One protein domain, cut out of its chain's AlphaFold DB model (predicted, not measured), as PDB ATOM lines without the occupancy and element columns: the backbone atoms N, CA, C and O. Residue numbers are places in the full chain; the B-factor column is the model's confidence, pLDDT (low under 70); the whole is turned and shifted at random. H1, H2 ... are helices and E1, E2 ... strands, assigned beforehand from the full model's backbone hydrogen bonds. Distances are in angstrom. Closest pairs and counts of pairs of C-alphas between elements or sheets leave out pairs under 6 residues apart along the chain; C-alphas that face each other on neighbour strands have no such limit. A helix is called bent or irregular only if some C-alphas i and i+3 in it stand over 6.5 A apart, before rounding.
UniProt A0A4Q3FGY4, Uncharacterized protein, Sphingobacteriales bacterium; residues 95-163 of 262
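Overview. This is residues 95 to 163 of the 262 residues of an uncharacterized protein of Sphingobacteriales bacterium (UniProt A0A4Q3FGY4). A two-stranded hairpin, E1 and E2, has one helix, H1, running lengthwise beside it, nearer to E1 than to E2. After H1 a long stretch with no named element, residues 141 to 163, comes back past E1 and pairs briefly with it, while residues 118 to 123 stick out as a loop before the helix. The printed part has 69 residues with two named strands and one named helix, in the order E1, E2, H1; the sheet E1 - E2 is antiparallel. The class is mixed, helices and strands, with under half of the residues in named elements. The whole is compact, with a radius of gyration of the C-alphas of 12.7 A, yet elongated, spanning 45 by 25 by 16 A.

Along the chain. Find C-alpha 96 at (14.028, -39.632, -39.744); from there E1, residues 96 to 103, runs 21.8 A. E2, residues 106 to 113, follows over 22.2 A. H1, residues 124 to 140, runs 25.4 A and ends at C-alpha 140 at (7.502, -20.077, -36.768).

Arrangement. Look first at the hairpin: E1 and E2 are antiparallel at 156 degrees, with N 99 and O 110 within hydrogen-bond range at 2.9 A. The closest C-alphas of E1 and H1 are those of Met 99 and Arg 136, 7.7 A apart. E2 and H1 are near each other, with 6 pairs of C-alphas within 10 A. H1 is irregular: C-alphas 136 and 139 are 8.8 A apart, and 11 of 13 O i to N i+4 pairs are within range. Residues 99 to 100 of E1 pair with residues 144 to 145, antiparallel.

Size, cuts and confidence. The two C-alphas farthest apart, Asn 105 and Val 120, are 45.5 A apart. The printed part has no cut; the link E1 to E2 is tight and E2 to H1 short. The model's pLDDT is under 70 at residues 120 to 121.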
ATOM      1  N   PRO A  95      13.514 -43.051 -36.405       88.56
ATOM      2  CA  PRO A  95      12.792 -42.460 -37.523       88.56
ATOM      3  C   PRO A  95      13.416 -41.119 -37.903       88.56
ATOM      4  O   PRO A  95      13.801 -40.323 -37.041       88.56
ATOM      5  N   PHE A  96      13.500 -40.873 -39.205       91.06
ATOM      6  CA  PHE A  96      14.028 -39.632 -39.744       91.06
ATOM      7  C   PHE A  96      13.185 -39.144 -40.915       91.06
ATOM      8  O   PHE A  96      12.524 -39.926 -41.598       91.06
ATOM      9  N   SER A  97      13.249 -37.842 -41.149       93.19
ATOM     10  CA  SER A  97      12.656 -37.170 -42.289       93.19
ATOM     11  C   SER A  97      13.568 -36.037 -42.767       93.19
ATOM     12  O   SER A  97      14.538 -35.660 -42.106       93.19
ATOM     13  N   ILE A  98      13.256 -35.500 -43.940       92.69
ATOM     14  CA  ILE A  98      13.838 -34.275 -44.474       92.69
ATOM     15  C   ILE A  98      12.725 -33.239 -44.451       92.69
ATOM     16  O   ILE A  98      11.662 -33.475 -45.021       92.69
ATOM     17  N   MET A  99      12.954 -32.116 -43.786       93.25
ATOM     18  CA  MET A  99      11.997 -31.020 -43.690       93.25
ATOM     19  C   MET A  99      12.487 -29.844 -44.519       93.25
ATOM     20  O   MET A  99      13.616 -29.407 -44.335       93.25
ATOM     21  N   GLU A 100      11.637 -29.313 -45.384       91.88
ATOM     22  CA  GLU A 100      11.823 -27.997 -45.987       91.88
ATOM     23  C   GLU A 100      11.133 -26.949 -45.113       91.88
ATOM     24  O   GLU A 100      10.035 -27.184 -44.611       91.88
ATOM     25  N   TYR A 101      11.756 -25.794 -44.920       90.25
ATOM     26  CA  TYR A 101      11.132 -24.663 -44.241       90.25
ATOM     27  C   TYR A 101      11.559 -23.348 -44.872       90.25
ATOM     28  O   TYR A 101      12.636 -23.236 -45.465       90.25
ATOM     29  N   GLU A 102      10.684 -22.360 -44.751       84.75
ATOM     30  CA  GLU A 102      10.923 -21.021 -45.257       84.75
ATOM     31  C   GLU A 102      11.677 -20.193 -44.212       84.75
ATOM     32  O   GLU A 102      11.461 -20.293 -43.004       84.75
ATOM     33  N   THR A 103      12.600 -19.386 -44.704       78.81
ATOM     34  CA  THR A 103      13.265 -18.299 -43.989       78.81
ATOM     35  C   THR A 103      12.964 -17.013 -44.746       78.81
ATOM     36  O   THR A 103      12.526 -17.078 -45.894       78.81
ATOM     37  N   GLU A 104      13.260 -15.848 -44.165       73.06
ATOM     38  CA  GLU A 104      12.989 -14.543 -44.795       73.06
ATOM     39  C   GLU A 104      13.481 -14.435 -46.250       73.06
ATOM     40  O   GLU A 104      12.903 -13.697 -47.042       73.06
ATOM     41  N   ASN A 105      14.537 -15.176 -46.614       70.62
ATOM     42  CA  ASN A 105      15.219 -15.031 -47.899       70.62
ATOM     43  C   ASN A 105      15.432 -16.350 -48.667       70.62
ATOM     44  O   ASN A 105      15.993 -16.332 -49.767       70.62
ATOM     45  N   ASN A 106      15.049 -17.509 -48.113       73.56
ATOM     46  CA  ASN A 106      15.344 -18.815 -48.721       73.56
ATOM     47  C   ASN A 106      14.450 -19.953 -48.196       73.56
ATOM     48  O   ASN A 106      13.906 -19.878 -47.100       73.56
ATOM     49  N   PHE A 107      14.401 -21.058 -48.938       80.44
ATOM     50  CA  PHE A 107      13.962 -22.358 -48.436       80.44
ATOM     51  C   PHE A 107      15.171 -23.188 -48.014       80.44
ATOM     52  O   PHE A 107      16.022 -23.536 -48.844       80.44
ATOM     53  N   LEU A 108      15.220 -23.536 -46.735       84.12
ATOM     54  CA  LEU A 108      16.245 -24.391 -46.153       84.12
ATOM     55  C   LEU A 108      15.698 -25.785 -45.869       84.12
ATOM     56  O   LEU A 108      14.493 -26.020 -45.845       84.12
ATOM     57  N   TYR A 109      16.625 -26.723 -45.709       88.81
ATOM     58  CA  TYR A 109      16.334 -28.136 -45.524       88.81
ATOM     59  C   TYR A 109      16.991 -28.589 -44.234       88.81
ATOM     60  O   TYR A 109      18.171 -28.308 -44.040       88.81
ATOM     61  N   ASP A 110      16.267 -29.327 -43.401       89.19
ATOM     62  CA  ASP A 110      16.783 -29.971 -42.198       89.19
ATOM     63  C   ASP A 110      16.632 -31.487 -42.280       89.19
ATOM     64  O   ASP A 110      15.630 -32.014 -42.760       89.19
ATOM     65  N   PHE A 111      17.650 -32.193 -41.784       90.56
ATOM     66  CA  PHE A 111      17.559 -33.618 -41.510       90.56
ATOM     67  C   PHE A 111      17.048 -33.768 -40.081       90.56
ATOM     68  O   PHE A 111      17.763 -33.464 -39.126       90.56
ATOM     69  N   VAL A 112      15.801 -34.202 -39.947       91.81
ATOM     70  CA  VAL A 112      15.116 -34.300 -38.660       91.81
ATOM     71  C   VAL A 112      15.078 -35.762 -38.265       91.81
ATOM     72  O   VAL A 112      14.519 -36.580 -38.990       91.81
ATOM     73  N   PHE A 113      15.661 -36.108 -37.123       90.06
ATOM     74  CA  PHE A 113      15.611 -37.466 -36.592       90.06
ATOM     75  C   PHE A 113      15.187 -37.452 -35.128       90.06
ATOM     76  O   PHE A 113      15.496 -36.522 -34.383       90.06
ATOM     77  N   CYS A 114      14.486 -38.503 -34.720       89.81
ATOM     78  CA  CYS A 114      14.053 -38.710 -33.346       89.81
ATOM     79  C   CYS A 114      14.478 -40.101 -32.889       89.81
ATOM     80  O   CYS A 114      14.493 -41.032 -33.687       89.81
ATOM     81  N   SER A 115      14.826 -40.252 -31.612       88.81
ATOM     82  CA  SER A 115      15.037 -41.571 -31.009       88.81
ATOM     83  C   SER A 115      13.751 -42.005 -30.316       88.81
ATOM     84  O   SER A 115      13.343 -41.396 -29.328       88.81
ATOM     85  N   ALA A 116      13.122 -43.060 -30.822       88.06
ATOM     86  CA  ALA A 116      11.911 -43.638 -30.260       88.06
ATOM     87  C   ALA A 116      12.230 -44.956 -29.557       88.06
ATOM     88  O   ALA A 116      12.801 -45.865 -30.157       88.06
ATOM     89  N   LEU A 117      11.832 -45.065 -28.291       87.94
ATOM     90  CA  LEU A 117      11.918 -46.292 -27.509       87.94
ATOM     91  C   LEU A 117      10.518 -46.896 -27.407       87.94
ATOM     92  O   LEU A 117       9.645 -46.290 -26.785       87.94
ATOM     93  N   SER A 118      10.304 -48.079 -27.980       82.06
ATOM     94  CA  SER A 118       9.080 -48.831 -27.726       82.06
ATOM     95  C   SER A 118       9.142 -49.452 -26.340       82.06
ATOM     96  O   SER A 118      10.071 -50.164 -25.984       82.06
ATOM     97  N   ASN A 119       8.182 -49.122 -25.488       75.25
ATOM     98  CA  ASN A 119       8.001 -49.736 -24.181       75.25
ATOM     99  C   ASN A 119       6.526 -50.084 -24.000       75.25
ATOM    100  O   ASN A 119       5.637 -49.419 -24.534       75.25
ATOM    101  N   VAL A 120       6.273 -51.153 -23.247       63.41
ATOM    102  CA  VAL A 120       4.914 -51.612 -22.950       63.41
ATOM    103  C   VAL A 120       4.137 -50.472 -22.282       63.41
ATOM    104  O   VAL A 120       4.560 -49.958 -21.249       63.41
ATOM    105  N   GLY A 121       3.019 -50.065 -22.889       62.66
ATOM    106  CA  GLY A 121       2.141 -49.003 -22.379       62.66
ATOM    107  C   GLY A 121       2.395 -47.596 -22.932       62.66
ATOM    108  O   GLY A 121       1.630 -46.692 -22.606       62.66
ATOM    109  N   ARG A 122       3.407 -47.390 -23.785       75.12
ATOM    110  CA  ARG A 122       3.643 -46.097 -24.448       75.12
ATOM    111  C   ARG A 122       3.147 -46.109 -25.887       75.12
ATOM    112  O   ARG A 122       3.442 -47.028 -26.649       75.12
ATOM    113  N   ASN A 123       2.438 -45.054 -26.277       83.62
ATOM    114  CA  ASN A 123       2.051 -44.843 -27.665       83.62
ATOM    115  C   ASN A 123       3.168 -44.107 -28.421       83.62
ATOM    116  O   ASN A 123       3.090 -42.903 -28.647       83.62
ATOM    117  N   VAL A 124       4.188 -44.866 -28.838       85.88
ATOM    118  CA  VAL A 124       5.353 -44.354 -29.586       85.88
ATOM    119  C   VAL A 124       4.941 -43.530 -30.803       85.88
ATOM    120  O   VAL A 124       5.589 -42.539 -31.124       85.88
ATOM    121  N   ARG A 125       3.858 -43.922 -31.483       87.62
ATOM    122  CA  ARG A 125       3.359 -43.190 -32.645       87.62
ATOM    123  C   ARG A 125       2.936 -41.773 -32.263       87.62
ATOM    124  O   ARG A 125       3.387 -40.827 -32.892       87.62
ATOM    125  N   SER A 126       2.146 -41.631 -31.201       90.00
ATOM    126  CA  SER A 126       1.704 -40.320 -30.713       90.00
ATOM    127  C   SER A 126       2.876 -39.445 -30.250       90.00
ATOM    128  O   SER A 126       2.873 -38.240 -30.506       90.00
ATOM    129  N   ASP A 127       3.900 -40.037 -29.622       90.88
ATOM    130  CA  ASP A 127       5.128 -39.315 -29.265       90.88
ATOM    131  C   ASP A 127       5.859 -38.784 -30.506       90.88
ATOM    132  O   ASP A 127       6.317 -37.642 -30.520       90.88
ATOM    133  N   LEU A 128       5.960 -39.607 -31.555       91.88
ATOM    134  CA  LEU A 128       6.592 -39.225 -32.814       91.88
ATOM    135  C   LEU A 128       5.804 -38.135 -33.539       91.88
ATOM    136  O   LEU A 128       6.400 -37.139 -33.942       91.88
ATOM    137  N   GLU A 129       4.486 -38.286 -33.669       93.56
ATOM    138  CA  GLU A 129       3.608 -37.265 -34.257       93.56
ATOM    139  C   GLU A 129       3.760 -35.929 -33.517       93.56
ATOM    140  O   GLU A 129       3.978 -34.894 -34.146       93.56
ATOM    141  N   SER A 130       3.759 -35.960 -32.180       93.69
ATOM    142  CA  SER A 130       3.951 -34.764 -31.348       93.69
ATOM    143  C   SER A 130       5.328 -34.132 -31.554       93.69
ATOM    144  O   SER A 130       5.434 -32.914 -31.692       93.69
ATOM    145  N   PHE A 131       6.385 -34.947 -31.606       95.00
ATOM    146  CA  PHE A 131       7.744 -34.470 -31.851       95.00
ATOM    147  C   PHE A 131       7.871 -33.792 -33.220       95.00
ATOM    148  O   PHE A 131       8.350 -32.659 -33.300       95.00
ATOM    149  N   PHE A 132       7.444 -34.465 -34.293       94.88
ATOM    150  CA  PHE A 132       7.580 -33.934 -35.647       94.88
ATOM    151  C   PHE A 132       6.690 -32.703 -35.851       94.88
ATOM    152  O   PHE A 132       7.139 -31.746 -36.482       94.88
ATOM    153  N   GLU A 133       5.485 -32.662 -35.281       94.81
ATOM    154  CA  GLU A 133       4.629 -31.474 -35.374       94.81
ATOM    155  C   GLU A 133       5.194 -30.289 -34.581       94.81
ATOM    156  O   GLU A 133       5.169 -29.155 -35.065       94.81
ATOM    157  N   HIS A 134       5.763 -30.539 -33.398       94.88
ATOM    158  CA  HIS A 134       6.444 -29.504 -32.627       94.88
ATOM    159  C   HIS A 134       7.654 -28.949 -33.386       94.88
ATOM    160  O   HIS A 134       7.758 -27.738 -33.564       94.88
ATOM    161  N   TYR A 135       8.526 -29.821 -33.907       94.75
ATOM    162  CA  TYR A 135       9.714 -29.408 -34.659       94.75
ATOM    163  C   TYR A 135       9.353 -28.594 -35.910       94.75
ATOM    164  O   TYR A 135      10.006 -27.601 -36.227       94.75
ATOM    165  N   ARG A 136       8.273 -28.977 -36.599       93.75
ATOM    166  CA  ARG A 136       7.783 -28.304 -37.809       93.75
ATOM    167  C   ARG A 136       7.364 -26.854 -37.556       93.75
ATOM    168  O   ARG A 136       7.496 -26.010 -38.443       93.75
ATOM    169  N   LYS A 137       6.839 -26.581 -36.362       93.38
ATOM    170  CA  LYS A 137       6.344 -25.267 -35.934       93.38
ATOM    171  C   LYS A 137       7.343 -24.480 -35.089       93.38
ATOM    172  O   LYS A 137       7.101 -23.302 -34.842       93.38
ATOM    173  N   ASP A 138       8.436 -25.100 -34.645       91.75
ATOM    174  CA  ASP A 138       9.445 -24.438 -33.820       91.75
ATOM    175  C   ASP A 138       9.950 -23.167 -34.513       91.75
ATOM    176  O   ASP A 138      10.332 -23.200 -35.684       91.75
ATOM    177  N   LYS A 139       9.944 -22.044 -33.786       85.06
ATOM    178  CA  LYS A 139      10.376 -20.720 -34.275       85.06
ATOM    179  C   LYS A 139       9.662 -20.259 -35.554       85.06
ATOM    180  O   LYS A 139      10.308 -19.720 -36.449       85.06
ATOM    181  N   ASP A 140       8.362 -20.524 -35.661       83.12
ATOM    182  CA  ASP A 140       7.502 -20.077 -36.768       83.12
ATOM    183  C   ASP A 140       7.957 -20.534 -38.166       83.12
ATOM    184  O   ASP A 140       7.523 -19.999 -39.187       83.12
ATOM    185  N   ARG A 141       8.781 -21.590 -38.234       85.00
ATOM    186  CA  ARG A 141       9.303 -22.157 -39.490       85.00
ATOM    187  C   ARG A 141       8.214 -22.636 -40.441       85.00
ATOM    188  O   ARG A 141       8.439 -22.676 -41.646       85.00
ATOM    189  N   ASN A 142       7.080 -23.077 -39.885       87.00
ATOM    190  CA  ASN A 142       5.956 -23.660 -40.620       87.00
ATOM    191  C   ASN A 142       6.409 -24.676 -41.681       87.00
ATOM    192  O   ASN A 142       5.948 -24.662 -42.821       87.00
ATOM    193  N   GLY A 143       7.333 -25.558 -41.291       92.12
ATOM    194  CA  GLY A 143       7.989 -26.476 -42.208       92.12
ATOM    195  C   GLY A 143       7.031 -27.472 -42.861       92.12
ATOM    196  O   GLY A 143       5.884 -27.670 -42.439       92.12
ATOM    197  N   ARG A 144       7.541 -28.150 -43.883       93.56
ATOM    198  CA  ARG A 144       6.887 -29.243 -44.596       93.56
ATOM    199  C   ARG A 144       7.850 -30.416 -44.701       93.56
ATOM    200  O   ARG A 144       8.962 -30.274 -45.206       93.56
ATOM    201  N   TYR A 145       7.418 -31.586 -44.248       94.62
ATOM    202  CA  TYR A 145       8.200 -32.803 -44.415       94.62
ATOM    203  C   TYR A 145       8.118 -33.304 -45.856       94.62
ATOM    204  O   TYR A 145       7.060 -33.329 -46.478       94.62
ATOM    205  N   LEU A 146       9.268 -33.685 -46.396       92.62
ATOM    206  CA  LEU A 146       9.419 -34.113 -47.780       92.62
ATOM    207  C   LEU A 146       9.391 -35.624 -47.924       92.62
ATOM    208  O   LEU A 146       8.983 -36.104 -48.968       92.62
ATOM    209  N   ILE A 147       9.791 -36.363 -46.891       91.38
ATOM    210  CA  ILE A 147       9.755 -37.829 -46.863       91.38
ATOM    211  C   ILE A 147       9.086 -38.308 -45.577       91.38
ATOM    212  O   ILE A 147       9.263 -37.691 -44.525       91.38
ATOM    213  N   ASN A 148       8.336 -39.407 -45.625       90.75
ATOM    214  CA  ASN A 148       7.769 -39.976 -44.403       90.75
ATOM    215  C   ASN A 148       8.779 -40.865 -43.656       90.75
ATOM    216  O   ASN A 148       9.698 -41.429 -44.247       90.75
ATOM    217  N   THR A 149       8.582 -41.004 -42.346       86.12
ATOM    218  CA  THR A 149       9.365 -41.903 -41.486       86.12
ATOM    219  C   THR A 149       8.907 -43.367 -41.568       86.12
ATOM    220  O   THR A 149       9.702 -44.277 -41.314       86.12
ATOM    221  N   ASP A 150       7.635 -43.598 -41.920       81.50
ATOM    222  CA  ASP A 150       7.026 -44.916 -42.096       81.50
ATOM    223  C   ASP A 150       6.317 -44.967 -43.459       81.50
ATOM    224  O   ASP A 150       5.532 -44.085 -43.801       81.50
ATOM    225  N   LEU A 151       6.642 -45.987 -44.254       75.81
ATOM    226  CA  LEU A 151       6.118 -46.168 -45.611       75.81
ATOM    227  C   LEU A 151       4.765 -46.886 -45.634       75.81
ATOM    228  O   LEU A 151       4.038 -46.784 -46.616       75.81
ATOM    229  N   VAL A 152       4.458 -47.655 -44.590       77.44
ATOM    230  CA  VAL A 152       3.220 -48.441 -44.499       77.44
ATOM    231  C   VAL A 152       2.137 -47.640 -43.795       77.44
ATOM    232  O   VAL A 152       0.972 -47.727 -44.169       77.44
ATOM    233  N   ASP A 153       2.523 -46.868 -42.782       82.88
ATOM    234  CA  ASP A 153       1.598 -46.113 -41.940       82.88
ATOM    235  C   ASP A 153       2.119 -44.679 -41.712       82.88
ATOM    236  O   ASP A 153       2.651 -44.377 -40.636       82.88
ATOM    237  N   PRO A 154       2.026 -43.798 -42.733       87.50
ATOM    238  CA  PRO A 154       2.615 -42.461 -42.714       87.50
ATOM    239  C   PRO A 154       2.222 -41.634 -41.482       87.50
ATOM    240  O   PRO A 154       1.061 -41.615 -41.075       87.50
ATOM    241  N   LEU A 155       3.182 -40.917 -40.887       89.75
ATOM    242  CA  LEU A 155       2.925 -40.014 -39.747       89.75
ATOM    243  C   LEU A 155       2.321 -38.655 -40.139       89.75
ATOM    244  O   LEU A 155       1.793 -37.947 -39.291       89.75
ATOM    245  N   PHE A 156       2.474 -38.253 -41.397       91.69
ATOM    246  CA  PHE A 156       2.146 -36.923 -41.909       91.69
ATOM    247  C   PHE A 156       2.190 -36.942 -43.439       91.69
ATOM    248  O   PHE A 156       2.779 -37.846 -44.041       91.69
ATOM    249  N   ASP A 157       1.624 -35.921 -44.070       90.25
ATOM    250  CA  ASP A 157       1.748 -35.758 -45.513       90.25
ATOM    251  C   ASP A 157       3.204 -35.470 -45.893       90.25
ATOM    252  O   ASP A 157       3.876 -34.625 -45.294       90.25
ATOM    253  N   ALA A 158       3.697 -36.198 -46.890       91.19
ATOM    254  CA  ALA A 158       5.034 -36.044 -47.442       91.19
ATOM    255  C   ALA A 158       4.958 -36.039 -48.969       91.19
ATOM    256  O   ALA A 158       4.096 -36.686 -49.560       91.19
ATOM    257  N   TYR A 159       5.857 -35.288 -49.604       88.44
ATOM    258  CA  TYR A 159       5.833 -35.101 -51.056       88.44
ATOM    259  C   TYR A 159       6.504 -36.252 -51.820       88.44
ATOM    260  O   TYR A 159       6.096 -36.585 -52.929       88.44
ATOM    261  N   TYR A 160       7.521 -36.863 -51.216       87.88
ATOM    262  CA  TYR A 160       8.337 -37.925 -51.789       87.88
ATOM    263  C   TYR A 160       8.274 -39.189 -50.927       87.88
ATOM    264  O   TYR A 160       8.201 -39.135 -49.695       87.88
ATOM    265  N   PHE A 161       8.384 -40.348 -51.572       80.19
ATOM    266  CA  PHE A 161       8.554 -41.635 -50.899       80.19
ATOM    267  C   PHE A 161       9.998 -41.849 -50.439       80.19
ATOM    268  O   PHE A 161      10.235 -42.497 -49.419       80.19
ATOM    269  N   ALA A 162      10.976 -41.316 -51.177       79.56
ATOM    270  CA  ALA A 162      12.393 -41.466 -50.857       79.56
ATOM    271  C   ALA A 162      13.229 -40.266 -51.333       79.56
ATOM    272  O   ALA A 162      12.903 -39.660 -52.354       79.56
ATOM    273  N   PRO A 163      14.388 -39.980 -50.696       81.94
ATOM    274  CA  PRO A 163      15.299 -38.927 -51.157       81.94
ATOM    275  C   PRO A 163      15.751 -39.085 -52.616       81.94
ATOM    276  O   PRO A 163      16.062 -38.104 -53.277       81.94
TER     277      PRO A 163